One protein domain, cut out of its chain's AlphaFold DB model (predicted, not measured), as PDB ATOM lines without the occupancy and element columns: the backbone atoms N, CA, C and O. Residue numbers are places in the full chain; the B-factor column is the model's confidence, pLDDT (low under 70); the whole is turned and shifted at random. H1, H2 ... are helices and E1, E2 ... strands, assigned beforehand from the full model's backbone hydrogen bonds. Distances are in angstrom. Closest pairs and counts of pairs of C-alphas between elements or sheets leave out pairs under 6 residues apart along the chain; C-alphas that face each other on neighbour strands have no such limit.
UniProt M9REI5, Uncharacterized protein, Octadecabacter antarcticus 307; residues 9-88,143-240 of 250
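This is residues 9 to 88 and 143 to 240 of the 250 residues of an uncharacterized protein of Octadecabacter antarcticus 307 (UniProt M9REI5). A strongly twisted sheet of seven strands makes the core, with the long helix H6 packed on one face and H2 and H3 on the other, where the sheet curls round H2. H1 packs on H2, and H4 and H5 make a corner near H6, with H5 the element farthest from the mean of the C-alphas; the closing stretch, residues 218 to 240, has no named element, and its residues 236 to 237 pair in parallel with residues 174 to 175 of E7. The printed part has 178 residues, with six named helices and seven named strands in the order E1 E2 E3 H1 H2 E4 H3 E5 E6 E7 H4 H5 H6. The sheet is mixed, in the order E3 E2 E1 E4 E7 E6 E5, and the class is mixed, helices and strands. The whole is compact and rounded, with a radius of gyration of the C-alphas of 14.9 A and spans of 38 by 37 by 31 A.

Start with E1, residues 9 to 15, an inner strand. E2, residues 29 to 34, makes an antiparallel hairpin with it; find N 13 and O 32 at 2.9 A, within hydrogen-bond range. E3, residues 45 to 47, an edge strand, makes a hairpin with E2, with N 31 and O 45 at 2.8 A; E1 E2 E3 are a meander, each strand the antiparallel neighbour of the one before. E1 is also neighbour to E4, residues 79 to 86, parallel at 22 degrees, with N 12 and O 82 at 2.8 A. E4 is parallel to E7, residues 170 to 175, at 23 degrees, with N 173 and O 83 at 2.9 A. A second meander is E5, residues 157 to 160, E6, residues 163 to 165, and E7: find N 165 and O 157 at 2.9 A, then N 172 and O 164 at 2.8 A. H6, residues 200 to 217, is on the sheet, and the C-alphas of Gly 13 and Ala 209 are its closest to E1, 3.6 A. H2, residues 59 to 69, and H3, residues 143 to 154, are on the opposite face, giving three layers, helices on both faces of a sheet. H2 and H3 only just touch, only at their ends, with 3 pairs of C-alphas within 8 A, the closest Gly 59 and Phe 154, 4.4 A. H1, residues 50 to 55, is not on the sheet; it only just touches H2, with 3 pairs within 8 A, the closest C-alphas being those of Thr 52 and Ala 65, 6.8 A. E3, H1 H2 and E4 make a split strand-helix-strand unit, its parallel strands parted by E2 and E1, with a right-handed crossover. H4, residues 177 to 183, only grazes the sheet and touches residues 204 to 208 of H6, closest at C-alphas 177 and 204, 5.5 A. H5, residues 185 to 193, only just touches H4, only at the corner, with 3 pairs within 8 A, the closest C-alphas being 181 and 188, 5.8 A. Each O i to N i+4 pair is within hydrogen-bond range in H1, H2, H3, H4 and H6, and 3 of 5 are in H5.

Find C-alpha 9 at (-38.754, 16.325, -11.813); from there E1 runs 20.3 A to C-alpha 15. E2 spans 17.2 A, E4 22.1 A and E7 16.1 A. H2 spans 15.4 A and H3 16.4 A, beginning at C-alpha 143, (-32.957, 39.199, -23.757). H6 runs 26.3 A to C-alpha 217 at (-28.619, 14.710, -12.377).

The two C-alphas farthest apart are those of Gly 197 and Asn 228, 42.5 A. Residues 89 to 142 are not printed, and C-alphas 88 and 143 are 7.8 A apart across the cut. The link from E1 to E2, 13 residues, is long. The mean pLDDT of the printed part is 91.2; residues 75 to 77 and 189 to 198 are under 70.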
ATOM      1  N   GLN A   9     -39.854  15.466 -11.388       92.06
ATOM      2  CA  GLN A   9     -38.754  16.325 -11.813       92.06
ATOM      3  C   GLN A   9     -38.880  16.672 -13.301       92.06
ATOM      4  O   GLN A   9     -38.983  15.784 -14.149       92.06
ATOM      5  N   LEU A  10     -38.867  17.968 -13.616       96.00
ATOM      6  CA  LEU A  10     -38.927  18.495 -14.976       96.00
ATOM      7  C   LEU A  10     -37.712  19.364 -15.292       96.00
ATOM      8  O   LEU A  10     -37.194  20.097 -14.444       96.00
ATOM      9  N   PHE A  11     -37.308  19.333 -16.557       97.94
ATOM     10  CA  PHE A  11     -36.188  20.122 -17.053       97.94
ATOM     11  C   PHE A  11     -36.644  20.970 -18.220       97.94
ATOM     12  O   PHE A  11     -37.137  20.462 -19.224       97.94
ATOM     13  N   ILE A  12     -36.513  22.277 -18.064       98.38
ATOM     14  CA  ILE A  12     -37.051  23.254 -18.994       98.38
ATOM     15  C   ILE A  12     -35.890  24.007 -19.613       98.38
ATOM     16  O   ILE A  12     -34.971  24.445 -18.923       98.38
ATOM     17  N   GLY A  13     -35.945  24.169 -20.923       98.50
ATOM     18  CA  GLY A  13     -35.053  25.044 -21.654       98.50
ATOM     19  C   GLY A  13     -35.802  26.234 -22.210       98.50
ATOM     20  O   GLY A  13     -36.905  26.075 -22.741       98.50
ATOM     21  N   TRP A  14     -35.198  27.410 -22.091       98.56
ATOM     22  CA  TRP A  14     -35.735  28.653 -22.619       98.56
ATOM     23  C   TRP A  14     -34.687  29.383 -23.455       98.56
ATOM     24  O   TRP A  14     -33.711  29.890 -22.906       98.56
ATOM     25  N   ASP A  15     -34.924  29.463 -24.766       96.75
ATOM     26  CA  ASP A  15     -34.250  30.445 -25.618       96.75
ATOM     27  C   ASP A  15     -35.004  31.779 -25.561       96.75
ATOM     28  O   ASP A  15     -36.223  31.836 -25.777       96.75
ATOM     29  N   VAL A  16     -34.299  32.843 -25.188       96.00
ATOM     30  CA  VAL A  16     -34.916  34.101 -24.774       96.00
ATOM     31  C   VAL A  16     -35.103  35.029 -25.969       96.00
ATOM     32  O   VAL A  16     -34.159  35.507 -26.592       96.00
ATOM     33  N   GLY A  17     -36.352  35.409 -26.231       94.44
ATOM     34  CA  GLY A  17     -36.681  36.482 -27.162       94.44
ATOM     35  C   GLY A  17     -36.631  37.859 -26.495       94.44
ATOM     36  O   GLY A  17     -36.728  37.997 -25.277       94.44
ATOM     37  N   GLY A  18     -36.589  38.931 -27.289       92.19
ATOM     38  CA  GLY A  18     -36.740  40.300 -26.770       92.19
ATOM     39  C   GLY A  18     -38.152  40.607 -26.241       92.19
ATOM     40  O   GLY A  18     -39.118  39.922 -26.573       92.19
ATOM     41  N   TRP A  19     -38.319  41.667 -25.440       92.06
ATOM     42  CA  TRP A  19     -39.606  42.056 -24.816       92.06
ATOM     43  C   TRP A  19     -40.809  42.177 -25.772       92.06
ATOM     44  O   TRP A  19     -41.944  41.903 -25.383       92.06
ATOM     45  N   ASN A  20     -40.569  42.585 -27.020       90.50
ATOM     46  CA  ASN A  20     -41.592  42.813 -28.049       90.50
ATOM     47  C   ASN A  20     -41.357  41.932 -29.291       90.50
ATOM     48  O   ASN A  20     -41.489  42.394 -30.423       90.50
ATOM     49  N   CYS A  21     -40.975  40.667 -29.096       90.56
ATOM     50  CA  CYS A  21     -40.654  39.736 -30.184       90.56
ATOM     51  C   CYS A  21     -41.878  39.196 -30.955       90.56
ATOM     52  O   CYS A  21     -41.727  38.334 -31.816       90.56
ATOM     53  N   ASP A  22     -43.089  39.710 -30.710       86.88
ATOM     54  CA  ASP A  22     -44.342  39.231 -31.322       86.88
ATOM     55  C   ASP A  22     -44.293  39.166 -32.857       86.88
ATOM     56  O   ASP A  22     -44.871  38.265 -33.461       86.88
ATOM     57  N   LYS A  23     -43.594  40.125 -33.477       84.62
ATOM     58  CA  LYS A  23     -43.471  40.277 -34.935       84.62
ATOM     59  C   LYS A  23     -42.064  39.985 -35.462       84.62
ATOM     60  O   LYS A  23     -41.804  40.258 -36.629       84.62
ATOM     61  N   ASN A  24     -41.151  39.495 -34.624       82.75
ATOM     62  CA  ASN A  24     -39.790  39.193 -35.053       82.75
ATOM     63  C   ASN A  24     -39.724  37.737 -35.547       82.75
ATOM     64  O   ASN A  24     -39.778  36.830 -34.720       82.75
ATOM     65  N   PRO A  25     -39.610  37.479 -36.863       78.12
ATOM     66  CA  PRO A  25     -39.539  36.109 -37.364       78.12
ATOM     67  C   PRO A  25     -38.237  35.402 -36.962       78.12
ATOM     68  O   PRO A  25     -38.218  34.176 -36.894       78.12
ATOM     69  N   ASN A  26     -37.181  36.159 -36.648       79.06
ATOM     70  CA  ASN A  26     -35.820  35.648 -36.484       79.06
ATOM     71  C   ASN A  26     -35.400  35.432 -35.025       79.06
ATOM     72  O   ASN A  26     -34.336  34.874 -34.802       79.06
ATOM     73  N   SER A  27     -36.162  35.934 -34.050       83.88
ATOM     74  CA  SER A  27     -35.854  35.749 -32.628       83.88
ATOM     75  C   SER A  27     -37.107  35.951 -31.789       83.88
ATOM     76  O   SER A  27     -37.676  37.052 -31.751       83.88
ATOM     77  N   ARG A  28     -37.545  34.879 -31.134       93.38
ATOM     78  CA  ARG A  28     -38.713  34.821 -30.249       93.38
ATOM     79  C   ARG A  28     -38.375  33.980 -29.029       93.38
ATOM     80  O   ARG A  28     -37.366  33.298 -29.010       93.38
ATOM     81  N   ASP A  29     -39.224  34.044 -28.010       96.56
ATOM     82  CA  ASP A  29     -39.084  33.118 -26.892       96.56
ATOM     83  C   ASP A  29     -39.413  31.702 -27.382       96.56
ATOM     84  O   ASP A  29     -40.434  31.527 -28.056       96.56
ATOM     85  N   ALA A  30     -38.608  30.707 -27.020       97.12
ATOM     86  CA  ALA A  30     -38.898  29.299 -27.271       97.12
ATOM     87  C   ALA A  30     -38.728  28.453 -26.008       97.12
ATOM     88  O   ALA A  30     -37.813  28.681 -25.224       97.12
ATOM     89  N   LEU A  31     -39.613  27.475 -25.817       98.25
ATOM     90  CA  LEU A  31     -39.644  26.599 -24.648       98.25
ATOM     91  C   LEU A  31     -39.652  25.127 -25.061       98.25
ATOM     92  O   LEU A  31     -40.396  24.731 -25.964       98.25
ATOM     93  N   VAL A  32     -38.871  24.319 -24.347       97.31
ATOM     94  CA  VAL A  32     -38.861  22.852 -24.433       97.31
ATOM     95  C   VAL A  32     -38.852  22.273 -23.022       97.31
ATOM     96  O   VAL A  32     -38.206  22.828 -22.136       97.31
ATOM     97  N   ILE A  33     -39.563  21.161 -22.817       97.31
ATOM     98  CA  ILE A  33     -39.672  20.484 -21.521       97.31
ATOM     99  C   ILE A  33     -39.291  19.013 -21.675       97.31
ATOM    100  O   ILE A  33     -39.795  18.331 -22.572       97.31
ATOM    101  N   LEU A  34     -38.424  18.536 -20.787       95.75
ATOM    102  CA  LEU A  34     -38.031  17.139 -20.651       95.75
ATOM    103  C   LEU A  34     -38.525  16.563 -19.317       95.75
ATOM    104  O   LEU A  34     -38.668  17.291 -18.330       95.75
ATOM    105  N   ASP A  35     -38.749  15.253 -19.300       93.81
ATOM    106  CA  ASP A  35     -38.963  14.462 -18.086       93.81
ATOM    107  C   ASP A  35     -37.644  13.962 -17.457       93.81
ATOM    108  O   ASP A  35     -36.542  14.288 -17.912       93.81
ATOM    109  N   ALA A  36     -37.767  13.159 -16.393       92.38
ATOM    110  CA  ALA A  36     -36.659  12.532 -15.670       92.38
ATOM    111  C   ALA A  36     -35.724  11.697 -16.569       92.38
ATOM    112  O   ALA A  36     -34.506  11.702 -16.375       92.38
ATOM    113  N   ASP A  37     -36.271  11.044 -17.597       90.75
ATOM    114  CA  ASP A  37     -35.530  10.206 -18.545       90.75
ATOM    115  C   ASP A  37     -34.884  11.027 -19.679       90.75
ATOM    116  O   ASP A  37     -34.277  10.478 -20.607       90.75
ATOM    117  N   GLY A  38     -35.005  12.357 -19.619       90.25
ATOM    118  CA  GLY A  38     -34.498  13.274 -20.633       90.25
ATOM    119  C   GLY A  38     -35.296  13.217 -21.935       90.25
ATOM    120  O   GLY A  38     -34.799  13.670 -22.969       90.25
ATOM    121  N   GLN A  39     -36.507  12.653 -21.911       91.25
ATOM    122  CA  GLN A  39     -37.396  12.608 -23.063       91.25
ATOM    123  C   GLN A  39     -38.251  13.866 -23.113       91.25
ATOM    124  O   GLN A  39     -38.757  14.349 -22.099       91.25
ATOM    125  N   ARG A  40     -38.444  14.405 -24.320       92.25
ATOM    126  CA  ARG A  40     -39.311  15.566 -24.507       92.25
ATOM    127  C   ARG A  40     -40.763  15.199 -24.231       92.25
ATOM    128  O   ARG A  40     -41.314  14.315 -24.889       92.25
ATOM    129  N   ILE A  41     -41.400  15.971 -23.359       93.12
ATOM    130  CA  ILE A  41     -42.831  15.882 -23.069       93.12
ATOM    131  C   ILE A  41     -43.571  17.115 -23.594       93.12
ATOM    132  O   ILE A  41     -43.028  18.218 -23.659       93.12
ATOM    133  N   GLY A  42     -44.831  16.928 -23.984       92.94
ATOM    134  CA  GLY A  42     -45.626  17.991 -24.598       92.94
ATOM    135  C   GLY A  42     -45.104  18.415 -25.978       92.94
ATOM    136  O   GLY A  42     -44.544  17.619 -26.736       92.94
ATOM    137  N   GLN A  43     -45.334  19.678 -26.327       93.50
ATOM    138  CA  GLN A  43     -44.940  20.292 -27.593       93.50
ATOM    139  C   GLN A  43     -44.020  21.488 -27.330       93.50
ATOM    140  O   GLN A  43     -44.341  22.296 -26.456       93.50
ATOM    141  N   PRO A  44     -42.926  21.658 -28.102       95.25
ATOM    142  CA  PRO A  44     -42.167  22.897 -28.071       95.25
ATOM    143  C   PRO A  44     -43.077  24.092 -28.334       95.25
ATOM    144  O   PRO A  44     -43.920  24.053 -29.236       95.25
ATOM    145  N   TRP A  45     -42.888  25.155 -27.568       96.62
ATOM    146  CA  TRP A  45     -43.630  26.393 -27.745       96.62
ATOM    147  C   TRP A  45     -42.709  27.487 -28.267       96.62
ATOM    148  O   TRP A  45     -41.540  27.539 -27.895       96.62
ATOM    149  N   ARG A  46     -43.239  28.382 -29.105       95.31
ATOM    150  CA  ARG A  46     -42.526  29.583 -29.536       95.31
ATOM    151  C   ARG A  46     -43.462  30.780 -29.647       95.31
ATOM    152  O   ARG A  46     -44.526  30.694 -30.264       95.31
ATOM    153  N   GLY A  47     -43.063  31.914 -29.084       95.38
ATOM    154  CA  GLY A  47     -43.903  33.101 -29.030       95.38
ATOM    155  C   GLY A  47     -43.266  34.284 -28.309       95.38
ATOM    156  O   GLY A  47     -42.063  34.497 -28.379       95.38
ATOM    157  N   ASN A  48     -44.093  35.091 -27.646       96.12
ATOM    158  CA  ASN A  48     -43.631  36.139 -26.739       96.12
ATOM    159  C   ASN A  48     -44.170  35.863 -25.332       96.12
ATOM    160  O   ASN A  48     -45.384  35.837 -25.128       96.12
ATOM    161  N   LEU A  49     -43.277  35.677 -24.362       97.38
ATOM    162  CA  LEU A  49     -43.631  35.370 -22.974       97.38
ATOM    163  C   LEU A  49     -44.055  36.590 -22.156       97.38
ATOM    164  O   LEU A  49     -44.477  36.426 -21.017       97.38
ATOM    165  N   ARG A  50     -43.997  37.814 -22.696       95.94
ATOM    166  CA  ARG A  50     -44.319  39.040 -21.939       95.94
ATOM    167  C   ARG A  50     -45.677  38.974 -21.231       95.94
ATOM    168  O   ARG A  50     -45.770  39.364 -20.071       95.94
ATOM    169  N   GLN A  51     -46.727  38.511 -21.911       96.06
ATOM    170  CA  GLN A  51     -48.058  38.408 -21.295       96.06
ATOM    171  C   GLN A  51     -48.080  37.354 -20.183       96.06
ATOM    172  O   GLN A  51     -48.596  37.627 -19.103       96.06
ATOM    173  N   THR A  52     -47.453  36.199 -20.418       97.62
ATOM    174  CA  THR A  52     -47.291  35.128 -19.427       97.62
ATOM    175  C   THR A  52     -46.553  35.607 -18.178       97.62
ATOM    176  O   THR A  52     -47.015  35.375 -17.063       97.62
ATOM    177  N   ILE A  53     -45.446  36.333 -18.358       97.50
ATOM    178  CA  ILE A  53     -44.652  36.918 -17.269       97.50
ATOM    179  C   ILE A  53     -45.501  37.902 -16.457       97.50
ATOM    180  O   ILE A  53     -45.500  37.849 -15.231       97.50
ATOM    181  N   ASN A  54     -46.261  38.777 -17.122       97.00
ATOM    182  CA  ASN A  54     -47.104  39.755 -16.435       97.00
ATOM    183  C   ASN A  54     -48.228  39.107 -15.619       97.00
ATOM    184  O   ASN A  54     -48.499  39.569 -14.513       97.00
ATOM    185  N   ALA A  55     -48.855  38.061 -16.162       97.50
ATOM    186  CA  ALA A  55     -49.987  37.375 -15.544       97.50
ATOM    187  C   ALA A  55     -49.593  36.421 -14.401       97.50
ATOM    188  O   ALA A  55     -50.466  35.972 -13.666       97.50
ATOM    189  N   SER A  56     -48.306  36.100 -14.254       96.38
ATOM    190  CA  SER A  56     -47.824  35.176 -13.223       96.38
ATOM    191  C   SER A  56     -47.415  35.941 -11.964       96.38
ATOM    192  O   SER A  56     -46.544  36.811 -12.008       96.38
ATOM    193  N   GLU A  57     -48.030  35.630 -10.827       92.38
ATOM    194  CA  GLU A  57     -47.723  36.286  -9.544       92.38
ATOM    195  C   GLU A  57     -46.644  35.549  -8.744       92.38
ATOM    196  O   GLU A  57     -45.873  36.185  -8.032       92.38
ATOM    197  N   THR A  58     -46.552  34.227  -8.900       91.69
ATOM    198  CA  THR A  58     -45.642  33.348  -8.150       91.69
ATOM    199  C   THR A  58     -44.826  32.455  -9.085       91.69
ATOM    200  O   THR A  58     -45.189  32.274 -10.251       91.69
ATOM    201  N   GLY A  59     -43.739  31.862  -8.569       91.38
ATOM    202  CA  GLY A  59     -42.940  30.868  -9.299       91.38
ATOM    203  C   GLY A  59     -43.771  29.663  -9.750       91.38
ATOM    204  O   GLY A  59     -43.689  29.258 -10.909       91.38
ATOM    205  N   ALA A  60     -44.673  29.172  -8.894       91.44
ATOM    206  CA  ALA A  60     -45.604  28.094  -9.231       91.44
ATOM    207  C   ALA A  60     -46.581  28.475 -10.361       91.44
ATOM    208  O   ALA A  60     -46.763  27.703 -11.304       91.44
ATOM    209  N   ALA A  61     -47.173  29.677 -10.321       93.12
ATOM    210  CA  ALA A  61     -48.062  30.155 -11.387       93.12
ATOM    211  C   ALA A  61     -47.312  30.324 -12.720       93.12
ATOM    212  O   ALA A  61     -47.829  29.969 -13.781       93.12
ATOM    213  N   PHE A  62     -46.073  30.815 -12.655       95.44
ATOM    214  CA  PHE A  62     -45.189  30.943 -13.809       95.44
ATOM    215  C   PHE A  62     -44.848  29.578 -14.425       95.44
ATOM    216  O   PHE A  62     -44.995  29.388 -15.636       95.44
ATOM    217  N   LEU A  63     -44.481  28.600 -13.592       94.56
ATOM    218  CA  LEU A  63     -44.214  27.227 -14.015       94.56
ATOM    219  C   LEU A  63     -45.456  26.576 -14.640       94.56
ATOM    220  O   LEU A  63     -45.375  26.018 -15.734       94.56
ATOM    221  N   ALA A  64     -46.622  26.706 -14.003       93.94
ATOM    222  CA  ALA A  64     -47.884  26.200 -14.539       93.94
ATOM    223  C   ALA A  64     -48.197  26.794 -15.924       93.94
ATOM    224  O   ALA A  64     -48.633  26.080 -16.830       93.94
ATOM    225  N   ALA A  65     -47.919  28.086 -16.126       95.81
ATOM    226  CA  ALA A  65     -48.104  28.724 -17.420       95.81
ATOM    227  C   ALA A  65     -47.146  28.168 -18.490       95.81
ATOM    228  O   ALA A  65     -47.575  27.934 -19.619       95.81
ATOM    229  N   PHE A  66     -45.883  27.892 -18.149       95.69
ATOM    230  CA  PHE A  66     -44.928  27.243 -19.060       95.69
ATOM    231  C   PHE A  66     -45.398  25.844 -19.482       95.69
ATOM    232  O   PHE A  66     -45.395  25.529 -20.678       95.69
ATOM    233  N   LEU A  67     -45.877  25.038 -18.527       95.12
ATOM    234  CA  LEU A  67     -46.456  23.717 -18.799       95.12
ATOM    235  C   LEU A  67     -47.665  23.822 -19.739       95.12
ATOM    236  O   LEU A  67     -47.757  23.083 -20.723       95.12
ATOM    237  N   ALA A  68     -48.558  24.787 -19.499       95.88
ATOM    238  CA  ALA A  68     -49.740  25.011 -20.327       95.88
ATOM    239  C   ALA A  68     -49.399  25.466 -21.760       95.88
ATOM    240  O   ALA A  68     -50.030  25.009 -22.725       95.88
ATOM    241  N   LEU A  69     -48.392  26.334 -21.927       97.19
ATOM    242  CA  LEU A  69     -47.893  26.749 -23.244       97.19
ATOM    243  C   LEU A  69     -47.358  25.551 -24.036       97.19
ATOM    244  O   LEU A  69     -47.674  25.421 -25.220       97.19
ATOM    245  N   CYS A  70     -46.649  24.644 -23.360       96.56
ATOM    246  CA  CYS A  70     -46.080  23.429 -23.946       96.56
ATOM    247  C   CYS A  70     -47.057  22.238 -23.992       96.56
ATOM    248  O   CYS A  70     -46.659  21.134 -24.350       96.56
ATOM    249  N   LYS A  71     -48.339  22.423 -23.646       95.69
ATOM    250  CA  LYS A  71     -49.366  21.357 -23.657       95.69
ATOM    251  C   LYS A  71     -49.022  20.153 -22.768       95.69
ATOM    252  O   LYS A  71     -49.338  19.016 -23.115       95.69
ATOM    253  N   VAL A  72     -48.390  20.399 -21.622       92.19
ATOM    254  CA  VAL A  72     -48.083  19.372 -20.621       92.19
ATOM    255  C   VAL A  72     -49.200  19.323 -19.580       92.19
ATOM    256  O   VAL A  72     -49.424  20.281 -18.845       92.19
ATOM    257  N   SER A  73     -49.891  18.186 -19.503       79.62
ATOM    258  CA  SER A  73     -50.962  17.930 -18.532       79.62
ATOM    259  C   SER A  73     -50.394  17.341 -17.235       79.62
ATOM    260  O   SER A  73     -50.620  16.171 -16.937       79.62
ATOM    261  N   LYS A  74     -49.616  18.128 -16.482       74.38
ATOM    262  CA  LYS A  74     -49.149  17.782 -15.126       74.38
ATOM    263  C   LYS A  74     -49.603  18.846 -14.128       74.38
ATOM    264  O   LYS A  74     -49.624  20.030 -14.461       74.38
ATOM    265  N   ALA A  75     -49.974  18.425 -12.919       67.31
ATOM    266  CA  ALA A  75     -50.305  19.348 -11.837       67.31
ATOM    267  C   ALA A  75     -49.014  19.976 -11.292       67.31
ATOM    268  O   ALA A  75     -48.126  19.252 -10.852       67.31
ATOM    269  N   ALA A  76     -48.908  21.307 -11.334       63.31
ATOM    270  CA  ALA A  76     -47.700  22.028 -10.919       63.31
ATOM    271  C   ALA A  76     -47.355  21.830  -9.429       63.31
ATOM    272  O   ALA A  76     -46.185  21.881  -9.066       63.31
ATOM    273  N   ASP A  77     -48.353  21.529  -8.593       66.69
ATOM    274  CA  ASP A  77     -48.238  21.399  -7.130       66.69
ATOM    275  C   ASP A  77     -47.356  20.217  -6.669       66.69
ATOM    276  O   ASP A  77     -47.030  20.101  -5.487       66.69
ATOM    277  N   HIS A  78     -46.951  19.341  -7.594       71.88
ATOM    278  CA  HIS A  78     -46.059  18.208  -7.337       71.88
ATOM    279  C   HIS A  78     -44.816  18.208  -8.233       71.88
ATOM    280  O   HIS A  78     -44.211  17.159  -8.433       71.88
ATOM    281  N   VAL A  79     -44.435  19.358  -8.795       84.75
ATOM    282  CA  VAL A  79     -43.322  19.451  -9.746       84.75
ATOM    283  C   VAL A  79     -42.129  20.181  -9.140       84.75
ATOM    284  O   VAL A  79     -42.264  21.268  -8.590       84.75
ATOM    285  N   GLN A  80     -40.945  19.606  -9.327       92.56
ATOM    286  CA  GLN A  80     -39.661  20.286  -9.169       92.56
ATOM    287  C   GLN A  80     -39.092  20.574 -10.554       92.56
ATOM    288  O   GLN A  80     -38.899  19.658 -11.352       92.56
ATOM    289  N   ALA A  81     -38.819  21.837 -10.857       95.69
ATOM    290  CA  ALA A  81     -38.363  22.261 -12.171       95.69
ATOM    291  C   ALA A  81     -36.971  22.893 -12.112       95.69
ATOM    292  O   ALA A  81     -36.711  23.811 -11.334       95.69
ATOM    293  N   THR A  82     -36.085  22.446 -13.001       98.44
ATOM    294  CA  THR A  82     -34.863  23.187 -13.338       98.44
ATOM    295  C   THR A  82     -35.053  23.860 -14.690       98.44
ATOM    296  O   THR A  82     -35.310  23.185 -15.684       98.44
ATOM    297  N   LEU A  83     -34.921  25.182 -14.733       98.69
ATOM    298  CA  LEU A  83     -35.012  26.009 -15.932       98.69
ATOM    299  C   LEU A  83     -33.617  26.507 -16.329       98.69
ATOM    300  O   LEU A  83     -33.007  27.289 -15.602       98.69
ATOM    301  N   ALA A  84     -33.132  26.087 -17.492       98.75
ATOM    302  CA  ALA A  84     -31.932  26.637 -18.114       98.75
ATOM    303  C   ALA A  84     -32.305  27.698 -19.154       98.75
ATOM    304  O   ALA A  84     -33.194  27.483 -19.981       98.75
ATOM    305  N   ILE A  85     -31.619  28.838 -19.101       98.56
ATOM    306  CA  ILE A  85     -31.973  30.054 -19.838       98.56
ATOM    307  C   ILE A  85     -30.814  30.470 -20.753       98.56
ATOM    308  O   ILE A  85     -29.695  30.640 -20.267       98.56
ATOM    309  N   ASP A  86     -31.089  30.678 -22.044       96.81
ATOM    310  CA  ASP A  86     -30.148  31.272 -23.008       96.81
ATOM    311  C   ASP A  86     -30.224  32.806 -22.969       96.81
ATOM    312  O   ASP A  86     -30.809  33.464 -23.829       96.81
ATOM    313  N   ALA A  87     -29.699  33.382 -21.892       95.62
ATOM    314  CA  ALA A  87     -29.462  34.814 -21.758       95.62
ATOM    315  C   ALA A  87     -28.560  35.087 -20.556       95.62
ATOM    316  O   ALA A  87     -28.650  34.394 -19.544       95.62
ATOM    317  N   SER A  88     -27.774  36.168 -20.605       95.25
ATOM    318  CA  SER A  88     -27.024  36.611 -19.425       95.25
ATOM    319  C   SER A  88     -27.965  36.922 -18.255       95.25
ATOM    320  O   SER A  88     -28.833  37.792 -18.373       95.25
ATOM    321  N   GLN A 143     -32.777  40.543 -24.309       89.62
ATOM    322  CA  GLN A 143     -32.957  39.199 -23.757       89.62
ATOM    323  C   GLN A 143     -32.535  39.155 -22.288       89.62
ATOM    324  O   GLN A 143     -33.322  38.744 -21.436       89.62
ATOM    325  N   SER A 144     -31.353  39.695 -21.964       93.06
ATOM    326  CA  SER A 144     -30.822  39.695 -20.594       93.06
ATOM    327  C   SER A 144     -31.751  40.399 -19.608       93.06
ATOM    328  O   SER A 144     -32.021  39.875 -18.538       93.06
ATOM    329  N   THR A 145     -32.332  41.551 -19.965       94.88
ATOM    330  CA  THR A 145     -33.250  42.254 -19.047       94.88
ATOM    331  C   THR A 145     -34.557  41.493 -18.831       94.88
ATOM    332  O   THR A 145     -35.096  41.539 -17.726       94.88
ATOM    333  N   LYS A 146     -35.056  40.760 -19.838       95.88
ATOM    334  CA  LYS A 146     -36.222  39.877 -19.686       95.88
ATOM    335  C   LYS A 146     -35.907  38.687 -18.786       95.88
ATOM    336  O   LYS A 146     -36.653  38.430 -17.843       95.88
ATOM    337  N   ALA A 147     -34.797  38.004 -19.043       96.75
ATOM    338  CA  ALA A 147     -34.359  36.859 -18.258       96.75
ATOM    339  C   ALA A 147     -34.086  37.241 -16.793       96.75
ATOM    340  O   ALA A 147     -34.617  36.613 -15.880       96.75
ATOM    341  N   MET A 148     -33.365  38.340 -16.556       97.06
ATOM    342  CA  MET A 148     -33.111  38.866 -15.210       97.06
ATOM    343  C   MET A 148     -34.391  39.330 -14.500       97.06
ATOM    344  O   MET A 148     -34.491  39.191 -13.284       97.06
ATOM    345  N   HIS A 149     -35.386  39.858 -15.225       97.25
ATOM    346  CA  HIS A 149     -36.690  40.175 -14.633       97.25
ATOM    347  C   HIS A 149     -37.415  38.909 -14.159       97.25
ATOM    348  O   HIS A 149     -37.927  38.886 -13.042       97.25
ATOM    349  N   VAL A 150     -37.447  37.861 -14.990       97.88
ATOM    350  CA  VAL A 150     -38.025  36.555 -14.633       97.88
ATOM    351  C   VAL A 150     -37.320  35.971 -13.412       97.88
ATOM    352  O   VAL A 150     -37.988  35.582 -12.458       97.88
ATOM    353  N   LEU A 151     -35.988  36.002 -13.401       97.31
ATOM    354  CA  LEU A 151     -35.167  35.566 -12.276       97.31
ATOM    355  C   LEU A 151     -35.544  36.304 -10.983       97.31
ATOM    356  O   LEU A 151     -35.933  35.681 -10.001       97.31
ATOM    357  N   ALA A 152     -35.508  37.638 -11.000       97.06
ATOM    358  CA  ALA A 152     -35.797  38.459  -9.826       97.06
ATOM    359  C   ALA A 152     -37.242  38.317  -9.319       97.06
ATOM    360  O   ALA A 152     -37.500  38.552  -8.142       97.06
ATOM    361  N   ARG A 153     -38.188  37.964 -10.196       97.62
ATOM    362  CA  ARG A 153     -39.607  37.830  -9.848       97.62
ATOM    363  C   ARG A 153     -39.975  36.431  -9.359       97.62
ATOM    364  O   ARG A 153     -40.826  36.318  -8.486       97.62
ATOM    365  N   PHE A 154     -39.370  35.388  -9.928       97.50
ATOM    366  CA  PHE A 154     -39.820  34.005  -9.743       97.50
ATOM    367  C   PHE A 154     -38.774  33.070  -9.138       97.50
ATOM    368  O   PHE A 154     -39.145  31.973  -8.754       97.50
ATOM    369  N   ALA A 155     -37.506  33.470  -9.045       97.12
ATOM    370  CA  ALA A 155     -36.457  32.735  -8.338       97.12
ATOM    371  C   ALA A 155     -35.424  33.718  -7.741       97.12
ATOM    372  O   ALA A 155     -34.274  33.766  -8.181       97.12
ATOM    373  N   PRO A 156     -35.820  34.569  -6.774       96.38
ATOM    374  CA  PRO A 156     -34.997  35.693  -6.325       96.38
ATOM    375  C   PRO A 156     -33.812  35.289  -5.440       96.38
ATOM    376  O   PRO A 156     -32.968  36.137  -5.146       96.38
ATOM    377  N   HIS A 157     -33.740  34.039  -4.973       96.62
ATOM    378  CA  HIS A 157     -32.749  33.614  -3.991       96.62
ATOM    379  C   HIS A 157     -31.521  33.003  -4.679       96.62
ATOM    380  O   HIS A 157     -31.607  31.883  -5.185       96.62
ATOM    381  N   PRO A 158     -30.359  33.685  -4.698       96.12
ATOM    382  CA  PRO A 158     -29.118  33.058  -5.131       96.12
ATOM    383  C   PRO A 158     -28.699  32.002  -4.100       96.12
ATOM    384  O   PRO A 158     -28.496  32.323  -2.929       96.12
ATOM    385  N   ILE A 159     -28.554  30.750  -4.535       96.75
ATOM    386  CA  ILE A 159     -28.135  29.628  -3.673       96.75
ATOM    387  C   ILE A 159     -26.691  29.186  -3.943       96.75
ATOM    388  O   ILE A 159     -26.060  28.566  -3.090       96.75
ATOM    389  N   ALA A 160     -26.154  29.523  -5.119       96.38
ATOM    390  CA  ALA A 160     -24.746  29.393  -5.487       96.38
ATOM    391  C   ALA A 160     -24.427  30.349  -6.650       96.38
ATOM    392  O   ALA A 160     -25.336  30.881  -7.288       96.38
ATOM    393  N   THR A 161     -23.145  30.556  -6.968       97.06
ATOM    394  CA  THR A 161     -22.754  31.323  -8.162       97.06
ATOM    395  C   THR A 161     -23.391  30.714  -9.412       97.06
ATOM    396  O   THR A 161     -23.170  29.544  -9.718       97.06
ATOM    397  N   GLY A 162     -24.210  31.500 -10.116       97.38
ATOM    398  CA  GLY A 162     -24.914  31.031 -11.310       97.38
ATOM    399  C   GLY A 162     -26.101  30.097 -11.052       97.38
ATOM    400  O   GLY A 162     -26.505  29.398 -11.980       97.38
ATOM    401  N   VAL A 163     -26.627  30.033  -9.822       98.44
ATOM    402  CA  VAL A 163     -27.793  29.207  -9.473       98.44
ATOM    403  C   VAL A 163     -28.738  29.980  -8.562       98.44
ATOM    404  O   VAL A 163     -28.347  30.439  -7.483       98.44
ATOM    405  N   TRP A 164     -30.002  30.058  -8.965       98.38
ATOM    406  CA  TRP A 164     -31.052  30.749  -8.223       98.38
ATOM    407  C   TRP A 164     -32.258  29.850  -7.996       98.38
ATOM    408  O   TRP A 164     -32.483  28.909  -8.757       98.38
ATOM    409  N   SER A 165     -33.037  30.142  -6.958       97.12
ATOM    410  CA  SER A 165     -34.250  29.399  -6.631       97.12
ATOM    411  C   SER A 165     -35.322  30.288  -5.993       97.12
ATOM    412  O   SER A 165     -35.036  31.385  -5.508       97.12
ATOM    413  N   ASP A 166     -36.567  29.820  -6.010       95.00
ATOM    414  CA  ASP A 166     -37.650  30.317  -5.152       95.00
ATOM    415  C   ASP A 166     -37.635  29.693  -3.744       95.00
ATOM    416  O   ASP A 166     -38.383  30.132  -2.879       95.00
ATOM    417  N   GLY A 167     -36.757  28.716  -3.492       93.00
ATOM    418  CA  GLY A 167     -36.707  27.956  -2.241       93.00
ATOM    419  C   GLY A 167     -37.759  26.848  -2.147       93.00
ATOM    420  O   GLY A 167     -37.820  26.169  -1.124       93.00
ATOM    421  N   GLU A 168     -38.557  26.651  -3.198       89.94
ATOM    422  CA  GLU A 168     -39.656  25.695  -3.244       89.94
ATOM    423  C   GLU A 168     -39.531  24.774  -4.461       89.94
ATOM    424  O   GLU A 168     -39.003  23.672  -4.325       89.94
ATOM    425  N   ALA A 169     -40.020  25.192  -5.631       89.19
ATOM    426  CA  ALA A 169     -40.233  24.325  -6.792       89.19
ATOM    427  C   ALA A 169     -39.331  24.650  -7.988       89.19
ATOM    428  O   ALA A 169     -39.199  23.826  -8.896       89.19
ATOM    429  N   LEU A 170     -38.740  25.844  -8.033       95.25
ATOM    430  CA  LEU A 170     -38.068  26.355  -9.220       95.25
ATOM    431  C   LEU A 170     -36.591  26.621  -8.941       95.25
ATOM    432  O   LEU A 170     -36.221  27.373  -8.040       95.25
ATOM    433  N   THR A 171     -35.739  26.020  -9.765       98.00
ATOM    434  CA  THR A 171     -34.311  26.333  -9.863       98.00
ATOM    435  C   THR A 171     -34.027  26.916 -11.240       98.00
ATOM    436  O   THR A 171     -34.445  26.346 -12.246       98.00
ATOM    437  N   MET A 172     -33.307  28.032 -11.309       98.62
ATOM    438  CA  MET A 172     -32.908  28.673 -12.563       98.62
ATOM    439  C   MET A 172     -31.390  28.699 -12.711       98.62
ATOM    440  O   MET A 172     -30.664  28.992 -11.756       98.62
ATOM    441  N   ILE A 173     -30.926  28.434 -13.931       98.75
ATOM    442  CA  ILE A 173     -29.525  28.538 -14.334       98.75
ATOM    443  C   ILE A 173     -29.400  29.220 -15.690       98.75
ATOM    444  O   ILE A 173     -30.297  29.159 -16.531       98.75
ATOM    445  N   GLU A 174     -28.246  29.826 -15.921       98.38
ATOM    446  CA  GLU A 174     -27.856  30.301 -17.240       98.38
ATOM    447  C   GLU A 174     -27.111  29.201 -18.008       98.38
ATOM    448  O   GLU A 174     -26.303  28.458 -17.442       98.38
ATOM    449  N   THR A 175     -27.346  29.123 -19.314       97.75
ATOM    450  CA  THR A 175     -26.541  28.319 -20.234       97.75
ATOM    451  C   THR A 175     -26.305  29.071 -21.541       97.75
ATOM    452  O   THR A 175     -26.821  30.164 -21.742       97.75
ATOM    453  N   TYR A 176     -25.489  28.490 -22.420       95.62
ATOM    454  CA  TYR A 176     -25.197  29.045 -23.734       95.62
ATOM    455  C   TYR A 176     -25.193  27.923 -24.788       95.62
ATOM    456  O   TYR A 176     -24.195  27.201 -24.931       95.62
ATOM    457  N   PRO A 177     -26.294  27.724 -25.533       93.81
ATOM    458  CA  PRO A 177     -26.473  26.622 -26.476       93.81
ATOM    459  C   PRO A 177     -25.377  26.505 -27.533       93.81
ATOM    460  O   PRO A 177     -24.936  25.395 -27.847       93.81
ATOM    461  N   ALA A 178     -24.884  27.633 -28.054       91.62
ATOM    462  CA  ALA A 178     -23.794  27.635 -29.028       91.62
ATOM    463  C   ALA A 178     -22.509  27.013 -28.451       91.62
ATOM    464  O   ALA A 178     -21.882  26.169 -29.100       91.62
ATOM    465  N   LEU A 179     -22.160  27.361 -27.207       93.44
ATOM    466  CA  LEU A 179     -21.038  26.763 -26.485       93.44
ATOM    467  C   LEU A 179     -21.274  25.276 -26.204       93.44
ATOM    468  O   LEU A 179     -20.390  24.449 -26.433       93.44
ATOM    469  N   CYS A 180     -22.479  24.923 -25.755       93.56
ATOM    470  CA  CYS A 180     -22.835  23.542 -25.439       93.56
ATOM    471  C   CYS A 180     -22.708  22.634 -26.666       93.56
ATOM    472  O   CYS A 180     -22.090  21.569 -26.593       93.56
ATOM    473  N   ARG A 181     -23.191  23.090 -27.827       90.56
ATOM    474  CA  ARG A 181     -22.992  22.392 -29.103       90.56
ATOM    475  C   ARG A 181     -21.523  22.289 -29.479       90.56
ATOM    476  O   ARG A 181     -21.114  21.246 -29.977       90.56
ATOM    477  N   ALA A 182     -20.724  23.331 -29.249       89.38
ATOM    478  CA  ALA A 182     -19.300  23.301 -29.563       89.38
ATOM    479  C   ALA A 182     -18.540  22.255 -28.727       89.38
ATOM    480  O   ALA A 182     -17.697  21.552 -29.286       89.38
ATOM    481  N   ARG A 183     -18.869  22.115 -27.434       90.00
ATOM    482  CA  ARG A 183     -18.189  21.203 -26.496       90.00
ATOM    483  C   ARG A 183     -18.734  19.778 -26.478       90.00
ATOM    484  O   ARG A 183     -17.974  18.843 -26.257       90.00
ATOM    485  N   ALA A 184     -20.016  19.582 -26.766       86.00
ATOM    486  CA  ALA A 184     -20.659  18.268 -26.770       86.00
ATOM    487  C   ALA A 184     -21.297  17.957 -28.133       86.00
ATOM    488  O   ALA A 184     -22.433  17.488 -28.217       86.00
ATOM    489  N   ARG A 185     -20.537  18.199 -29.216       73.06
ATOM    490  CA  ARG A 185     -20.990  18.001 -30.605       73.06
ATOM    491  C   ARG A 185     -21.684  16.659 -30.802       73.06
ATOM    492  O   ARG A 185     -22.773  16.657 -31.345       73.06
ATOM    493  N   GLY A 186     -21.114  15.542 -30.347       72.31
ATOM    494  CA  GLY A 186     -21.713  14.213 -30.548       72.31
ATOM    495  C   GLY A 186     -23.124  14.079 -29.964       72.31
ATOM    496  O   GLY A 186     -24.021  13.604 -30.650       72.31
ATOM    497  N   VAL A 187     -23.336  14.570 -28.741       74.88
ATOM    498  CA  VAL A 187     -24.625  14.480 -28.035       74.88
ATOM    499  C   VAL A 187     -25.663  15.402 -28.679       74.88
ATOM    500  O   VAL A 187     -26.759  14.968 -29.025       74.88
ATOM    501  N   PHE A 188     -25.307  16.668 -28.917       76.38
ATOM    502  CA  PHE A 188     -26.258  17.658 -29.431       76.38
ATOM    503  C   PHE A 188     -26.446  17.626 -30.953       76.38
ATOM    504  O   PHE A 188     -27.473  18.080 -31.444       76.38
ATOM    505  N   THR A 189     -25.507  17.074 -31.725       66.19
ATOM    506  CA  THR A 189     -25.662  16.946 -33.188       66.19
ATOM    507  C   THR A 189     -26.725  15.913 -33.553       66.19
ATOM    508  O   THR A 189     -27.457  16.110 -34.519       66.19
ATOM    509  N   GLU A 190     -26.853  14.826 -32.792       65.12
ATOM    510  CA  GLU A 190     -27.926  13.853 -33.030       65.12
ATOM    511  C   GLU A 190     -29.298  14.430 -32.660       65.12
ATOM    512  O   GLU A 190     -30.263  14.254 -33.409       65.12
ATOM    513  N   LEU A 191     -29.360  15.238 -31.593       65.31
ATOM    514  CA  LEU A 191     -30.557  16.002 -31.242       65.31
ATOM    515  C   LEU A 191     -30.976  16.933 -32.394       65.31
ATOM    516  O   LEU A 191     -32.127  16.878 -32.827       65.31
ATOM    517  N   THR A 192     -30.048  17.703 -32.980       61.22
ATOM    518  CA  THR A 192     -30.361  18.645 -34.074       61.22
ATOM    519  C   THR A 192     -30.665  17.985 -35.424       61.22
ATOM    520  O   THR A 192     -31.461  18.521 -36.197       61.22
ATOM    521  N   LYS A 193     -30.112  16.801 -35.724       59.78
ATOM    522  CA  LYS A 193     -30.401  16.059 -36.971       59.78
ATOM    523  C   LYS A 193     -31.856  15.594 -37.078       59.78
ATOM    524  O   LYS A 193     -32.390  15.547 -38.187       59.78
ATOM    525  N   SER A 194     -32.502  15.294 -35.948       53.38
ATOM    526  CA  SER A 194     -33.927  14.921 -35.896       53.38
ATOM    527  C   SER A 194     -34.883  16.112 -36.107       53.38
ATOM    528  O   SER A 194     -36.093  15.929 -36.237       53.38
ATOM    529  N   ILE A 195     -34.338  17.332 -36.190       55.22
ATOM    530  CA  ILE A 195     -35.053  18.613 -36.135       55.22
ATOM    531  C   ILE A 195     -34.969  19.360 -37.490       55.22
ATOM    532  O   ILE A 195     -34.879  20.584 -37.568       55.22
ATOM    533  N   LYS A 196     -34.991  18.646 -38.625       44.66
ATOM    534  CA  LYS A 196     -35.042  19.312 -39.942       44.66
ATOM    535  C   LYS A 196     -36.338  20.125 -40.085       44.66
ATOM    536  O   LYS A 196     -37.426  19.562 -40.046       44.66
ATOM    537  N   GLY A 197     -36.201  21.438 -40.291       52.44
ATOM    538  CA  GLY A 197     -37.307  22.361 -40.575       52.44
ATOM    539  C   GLY A 197     -37.882  23.120 -39.374       52.44
ATOM    540  O   GLY A 197     -38.881  23.811 -39.555       52.44
ATOM    541  N   ARG A 198     -37.293  23.020 -38.171       62.50
ATOM    542  CA  ARG A 198     -37.701  23.869 -37.033       62.50
ATOM    543  C   ARG A 198     -36.915  25.176 -36.972       62.50
ATOM    544  O   ARG A 198     -35.809  25.291 -37.493       62.50
ATOM    545  N   GLU A 199     -37.527  26.147 -36.309       79.31
ATOM    546  CA  GLU A 199     -36.966  27.467 -36.036       79.31
ATOM    547  C   GLU A 199     -35.790  27.347 -35.052       79.31
ATOM    548  O   GLU A 199     -35.849  26.534 -34.126       79.31
ATOM    549  N   ALA A 200     -34.719  28.119 -35.279       85.75
ATOM    550  CA  ALA A 200     -33.464  28.037 -34.521       85.75
ATOM    551  C   ALA A 200     -33.687  28.140 -33.004       85.75
ATOM    552  O   ALA A 200     -33.148  27.324 -32.260       85.75
ATOM    553  N   ASP A 201     -34.594  29.026 -32.589       90.94
ATOM    554  CA  ASP A 201     -34.953  29.245 -31.189       90.94
ATOM    555  C   ASP A 201     -35.384  27.949 -30.469       90.94
ATOM    556  O   ASP A 201     -35.012  27.682 -29.328       90.94
ATOM    557  N   ILE A 202     -36.124  27.062 -31.151       93.19
ATOM    558  CA  ILE A 202     -36.553  25.778 -30.566       93.19
ATOM    559  C   ILE A 202     -35.360  24.838 -30.367       93.19
ATOM    560  O   ILE A 202     -35.339  24.060 -29.416       93.19
ATOM    561  N   ILE A 203     -34.372  24.883 -31.263       91.75
ATOM    562  CA  ILE A 203     -33.162  24.065 -31.145       91.75
ATOM    563  C   ILE A 203     -32.333  24.535 -29.946       91.75
ATOM    564  O   ILE A 203     -31.845  23.704 -29.179       91.75
ATOM    565  N   ASP A 204     -32.189  25.849 -29.778       93.81
ATOM    566  CA  ASP A 204     -31.479  26.446 -28.646       93.81
ATOM    567  C   ASP A 204     -32.194  26.146 -27.318       93.81
ATOM    568  O   ASP A 204     -31.549  25.696 -26.364       93.81
ATOM    569  N   ALA A 205     -33.529  26.222 -27.288       96.56
ATOM    570  CA  ALA A 205     -34.333  25.805 -26.142       96.56
ATOM    571  C   ALA A 205     -34.192  24.302 -25.822       96.56
ATOM    572  O   ALA A 205     -34.099  23.934 -24.654       96.56
ATOM    573  N   GLU A 206     -34.120  23.413 -26.819       95.19
ATOM    574  CA  GLU A 206     -33.918  21.973 -26.572       95.19
ATOM    575  C   GLU A 206     -32.537  21.702 -25.949       95.19
ATOM    576  O   GLU A 206     -32.422  20.930 -24.996       95.19
ATOM    577  N   VAL A 207     -31.486  22.383 -26.427       95.62
ATOM    578  CA  VAL A 207     -30.151  22.303 -25.808       95.62
ATOM    579  C   VAL A 207     -30.200  22.800 -24.366       95.62
ATOM    580  O   VAL A 207     -29.664  22.124 -23.487       95.62
ATOM    581  N   CYS A 208     -30.883  23.917 -24.100       98.12
ATOM    582  CA  CYS A 208     -31.072  24.408 -22.736       98.12
ATOM    583  C   CYS A 208     -31.736  23.353 -21.842       98.12
ATOM    584  O   CYS A 208     -31.232  23.068 -20.758       98.12
ATOM    585  N   ALA A 209     -32.812  22.711 -22.304       97.94
ATOM    586  CA  ALA A 209     -33.551  21.732 -21.508       97.94
ATOM    587  C   ALA A 209     -32.675  20.526 -21.123       97.94
ATOM    588  O   ALA A 209     -32.706  20.057 -19.986       97.94
ATOM    589  N   HIS A 210     -31.815  20.076 -22.038       96.62
ATOM    590  CA  HIS A 210     -30.822  19.047 -21.735       96.62
ATOM    591  C   HIS A 210     -29.742  19.520 -20.757       96.62
ATOM    592  O   HIS A 210     -29.304  18.732 -19.923       96.62
ATOM    593  N   ILE A 211     -29.315  20.785 -20.811       98.00
ATOM    594  CA  ILE A 211     -28.394  21.322 -19.801       98.00
ATOM    595  C   ILE A 211     -29.061  21.384 -18.426       98.00
ATOM    596  O   ILE A 211     -28.411  21.023 -17.449       98.00
ATOM    597  N   ALA A 212     -30.343  21.747 -18.331       98.56
ATOM    598  CA  ALA A 212     -31.095  21.662 -17.077       98.56
ATOM    599  C   ALA A 212     -31.132  20.222 -16.522       98.56
ATOM    600  O   ALA A 212     -30.884  20.021 -15.332       98.56
ATOM    601  N   HIS A 213     -31.365  19.226 -17.384       97.31
ATOM    602  CA  HIS A 213     -31.343  17.796 -17.028       97.31
ATOM    603  C   HIS A 213     -29.972  17.352 -16.503       97.31
ATOM    604  O   HIS A 213     -29.857  16.839 -15.387       97.31
ATOM    605  N   VAL A 214     -28.904  17.639 -17.254       96.44
ATOM    606  CA  VAL A 214     -27.527  17.308 -16.857       96.44
ATOM    607  C   VAL A 214     -27.133  18.048 -15.581       96.44
ATOM    608  O   VAL A 214     -26.517  17.459 -14.701       96.44
ATOM    609  N   PHE A 215     -27.508  19.314 -15.427       97.94
ATOM    610  CA  PHE A 215     -27.191  20.098 -14.235       97.94
ATOM    611  C   PHE A 215     -27.781  19.504 -12.957       97.94
ATOM    612  O   PHE A 215     -27.139  19.562 -11.906       97.94
ATOM    613  N   ALA A 216     -28.992  18.957 -13.036       96.56
ATOM    614  CA  ALA A 216     -29.667  18.379 -11.888       96.56
ATOM    615  C   ALA A 216     -29.169  16.965 -11.558       96.56
ATOM    616  O   ALA A 216     -29.023  16.634 -10.384       96.56
ATOM    617  N   LEU A 217     -28.900  16.138 -12.575       94.38
ATOM    618  CA  LEU A 217     -28.619  14.710 -12.377       94.38
ATOM    619  C   LEU A 217     -27.135  14.344 -12.484       94.38
ATOM    620  O   LEU A 217     -26.711  13.343 -11.915       94.38
ATOM    621  N   ARG A 218     -26.348  15.126 -13.230       93.31
ATOM    622  CA  ARG A 218     -24.952  14.854 -13.620       93.31
ATOM    623  C   ARG A 218     -24.123  16.140 -13.654       93.31
ATOM    624  O   ARG A 218     -23.419  16.424 -14.625       93.31
ATOM    625  N   ARG A 219     -24.221  16.956 -12.596       95.12
ATOM    626  CA  ARG A 219     -23.550  18.269 -12.522       95.12
ATOM    627  C   ARG A 219     -22.033  18.176 -12.725       95.12
ATOM    628  O   ARG A 219     -21.435  19.128 -13.210       95.12
ATOM    629  N   ASP A 220     -21.429  17.031 -12.408       94.50
ATOM    630  CA  ASP A 220     -20.015  16.714 -12.634       94.50
ATOM    631  C   ASP A 220     -19.581  16.812 -14.107       94.50
ATOM    632  O   ASP A 220     -18.391  16.925 -14.394       94.50
ATOM    633  N   TRP A 221     -20.526  16.792 -15.049       93.88
ATOM    634  CA  TRP A 221     -20.259  16.944 -16.482       93.88
ATOM    635  C   TRP A 221     -20.227  18.396 -16.949       93.88
ATOM    636  O   TRP A 221     -19.864  18.659 -18.099       93.88
ATOM    637  N   LEU A 222     -20.622  19.330 -16.084       96.25
ATOM    638  CA  LEU A 222     -20.658  20.750 -16.382       96.25
ATOM    639  C   LEU A 222     -19.492  21.461 -15.707       96.25
ATOM    640  O   LEU A 222     -19.050  21.112 -14.614       96.25
ATOM    641  N   GLU A 223     -19.003  22.496 -16.368       96.19
ATOM    642  CA  GLU A 223     -17.983  23.358 -15.802       96.19
ATOM    643  C   GLU A 223     -18.576  24.224 -14.685       96.19
ATOM    644  O   GLU A 223     -19.431  25.075 -14.929       96.19
ATOM    645  N   ALA A 224     -18.112  24.002 -13.456       96.69
ATOM    646  CA  ALA A 224     -18.516  24.781 -12.293       96.69
ATOM    647  C   ALA A 224     -17.805  26.148 -12.246       96.69
ATOM    648  O   ALA A 224     -16.663  26.258 -12.703       96.69
ATOM    649  N   PRO A 225     -18.432  27.177 -11.643       96.88
ATOM    650  CA  PRO A 225     -17.778  28.460 -11.426       96.88
ATOM    651  C   PRO A 225     -16.527  28.290 -10.549       96.88
ATOM    652  O   PRO A 225     -16.581  27.580  -9.538       96.88
ATOM    653  N   PRO A 226     -15.405  28.954 -10.877       95.25
ATOM    654  CA  PRO A 226     -14.244  28.982 -10.001       95.25
ATOM    655  C   PRO A 226     -14.568  29.743  -8.707       95.25
ATOM    656  O   PRO A 226     -15.470  30.579  -8.659       95.25
ATOM    657  N   SER A 227     -13.795  29.500  -7.647       93.50
ATOM    658  CA  SER A 227     -14.044  30.087  -6.319       93.50
ATOM    659  C   SER A 227     -13.957  31.618  -6.275       93.50
ATOM    660  O   SER A 227     -14.443  32.229  -5.329       93.50
ATOM    661  N   ASN A 228     -13.317  32.239  -7.268       92.69
ATOM    662  CA  ASN A 228     -13.204  33.689  -7.413       92.69
ATOM    663  C   ASN A 228     -14.283  34.299  -8.325       92.69
ATOM    664  O   ASN A 228     -14.223  35.499  -8.590       92.69
ATOM    665  N   ALA A 229     -15.237  33.509  -8.830       95.25
ATOM    666  CA  ALA A 229     -16.323  34.025  -9.651       95.25
ATOM    667  C   ALA A 229     -17.251  34.932  -8.832       95.25
ATOM    668  O   ALA A 229     -17.817  34.459  -7.842       95.25
ATOM    669  N   PRO A 230     -17.447  36.206  -9.232       95.00
ATOM    670  CA  PRO A 230     -18.361  37.096  -8.530       95.00
ATOM    671  C   PRO A 230     -19.790  36.536  -8.598       95.00
ATOM    672  O   PRO A 230     -20.327  36.388  -9.701       95.00
ATOM    673  N   PRO A 231     -20.455  36.255  -7.460       93.88
ATOM    674  CA  PRO A 231     -21.806  35.694  -7.474       93.88
ATOM    675  C   PRO A 231     -22.820  36.561  -8.237       93.88
ATOM    676  O   PRO A 231     -23.748  36.037  -8.846       93.88
ATOM    677  N   SER A 232     -22.617  37.883  -8.247       93.19
ATOM    678  CA  SER A 232     -23.473  38.859  -8.935       93.19
ATOM    679  C   SER A 232     -23.389  38.817 -10.461       93.19
ATOM    680  O   SER A 232     -24.277  39.343 -11.128       93.19
ATOM    681  N   GLU A 233     -22.327  38.241 -11.025       95.31
ATOM    682  CA  GLU A 233     -22.172  38.125 -12.476       95.31
ATOM    683  C   GLU A 233     -22.911  36.896 -13.038       95.31
ATOM    684  O   GLU A 233     -23.254  36.871 -14.220       95.31
ATOM    685  N   GLY A 234     -23.219  35.897 -12.205       95.25
ATOM    686  CA  GLY A 234     -23.763  34.617 -12.660       95.25
ATOM    687  C   GLY A 234     -22.695  33.695 -13.262       95.25
ATOM    688  O   GLY A 234     -21.496  33.926 -13.107       95.25
ATOM    689  N   TRP A 235     -23.129  32.618 -13.922       97.81
ATOM    690  CA  TRP A 235     -22.232  31.639 -14.543       97.81
ATOM    691  C   TRP A 235     -22.919  30.901 -15.690       97.81
ATOM    692  O   TRP A 235     -24.066  30.487 -15.540       97.81
ATOM    693  N   ILE A 236     -22.202  30.691 -16.799       97.56
ATOM    694  CA  ILE A 236     -22.687  29.871 -17.913       97.56
ATOM    695  C   ILE A 236     -22.410  28.400 -17.598       97.56
ATOM    696  O   ILE A 236     -21.268  27.943 -17.665       97.56
ATOM    697  N   TRP A 237     -23.460  27.630 -17.321       97.94
ATOM    698  CA  TRP A 237     -23.346  26.181 -17.195       97.94
ATOM    699  C   TRP A 237     -23.289  25.543 -18.581       97.94
ATOM    700  O   TRP A 237     -24.247  25.591 -19.356       97.94
ATOM    701  N   ALA A 238     -22.150  24.936 -18.895       96.25
ATOM    702  CA  ALA A 238     -21.905  24.233 -20.147       96.25
ATOM    703  C   ALA A 238     -21.078  22.968 -19.881       96.25
ATOM    704  O   ALA A 238     -20.408  22.895 -18.847       96.25
ATOM    705  N   PRO A 239     -21.087  21.976 -20.793       95.25
ATOM    706  CA  PRO A 239     -20.235  20.801 -20.673       95.25
ATOM    707  C   PRO A 239     -18.774  21.182 -20.445       95.25
ATOM    708  O   PRO A 239     -18.319  22.223 -20.934       95.25
ATOM    709  N   LEU A 240     -18.034  20.329 -19.735       92.75
ATOM    710  CA  LEU A 240     -16.593  20.499 -19.566       92.75
ATOM    711  C   LEU A 240     -15.905  20.695 -20.930       92.75
ATOM    712  O   LEU A 240     -16.306  20.074 -21.925       92.75
TER     713      LEU A 240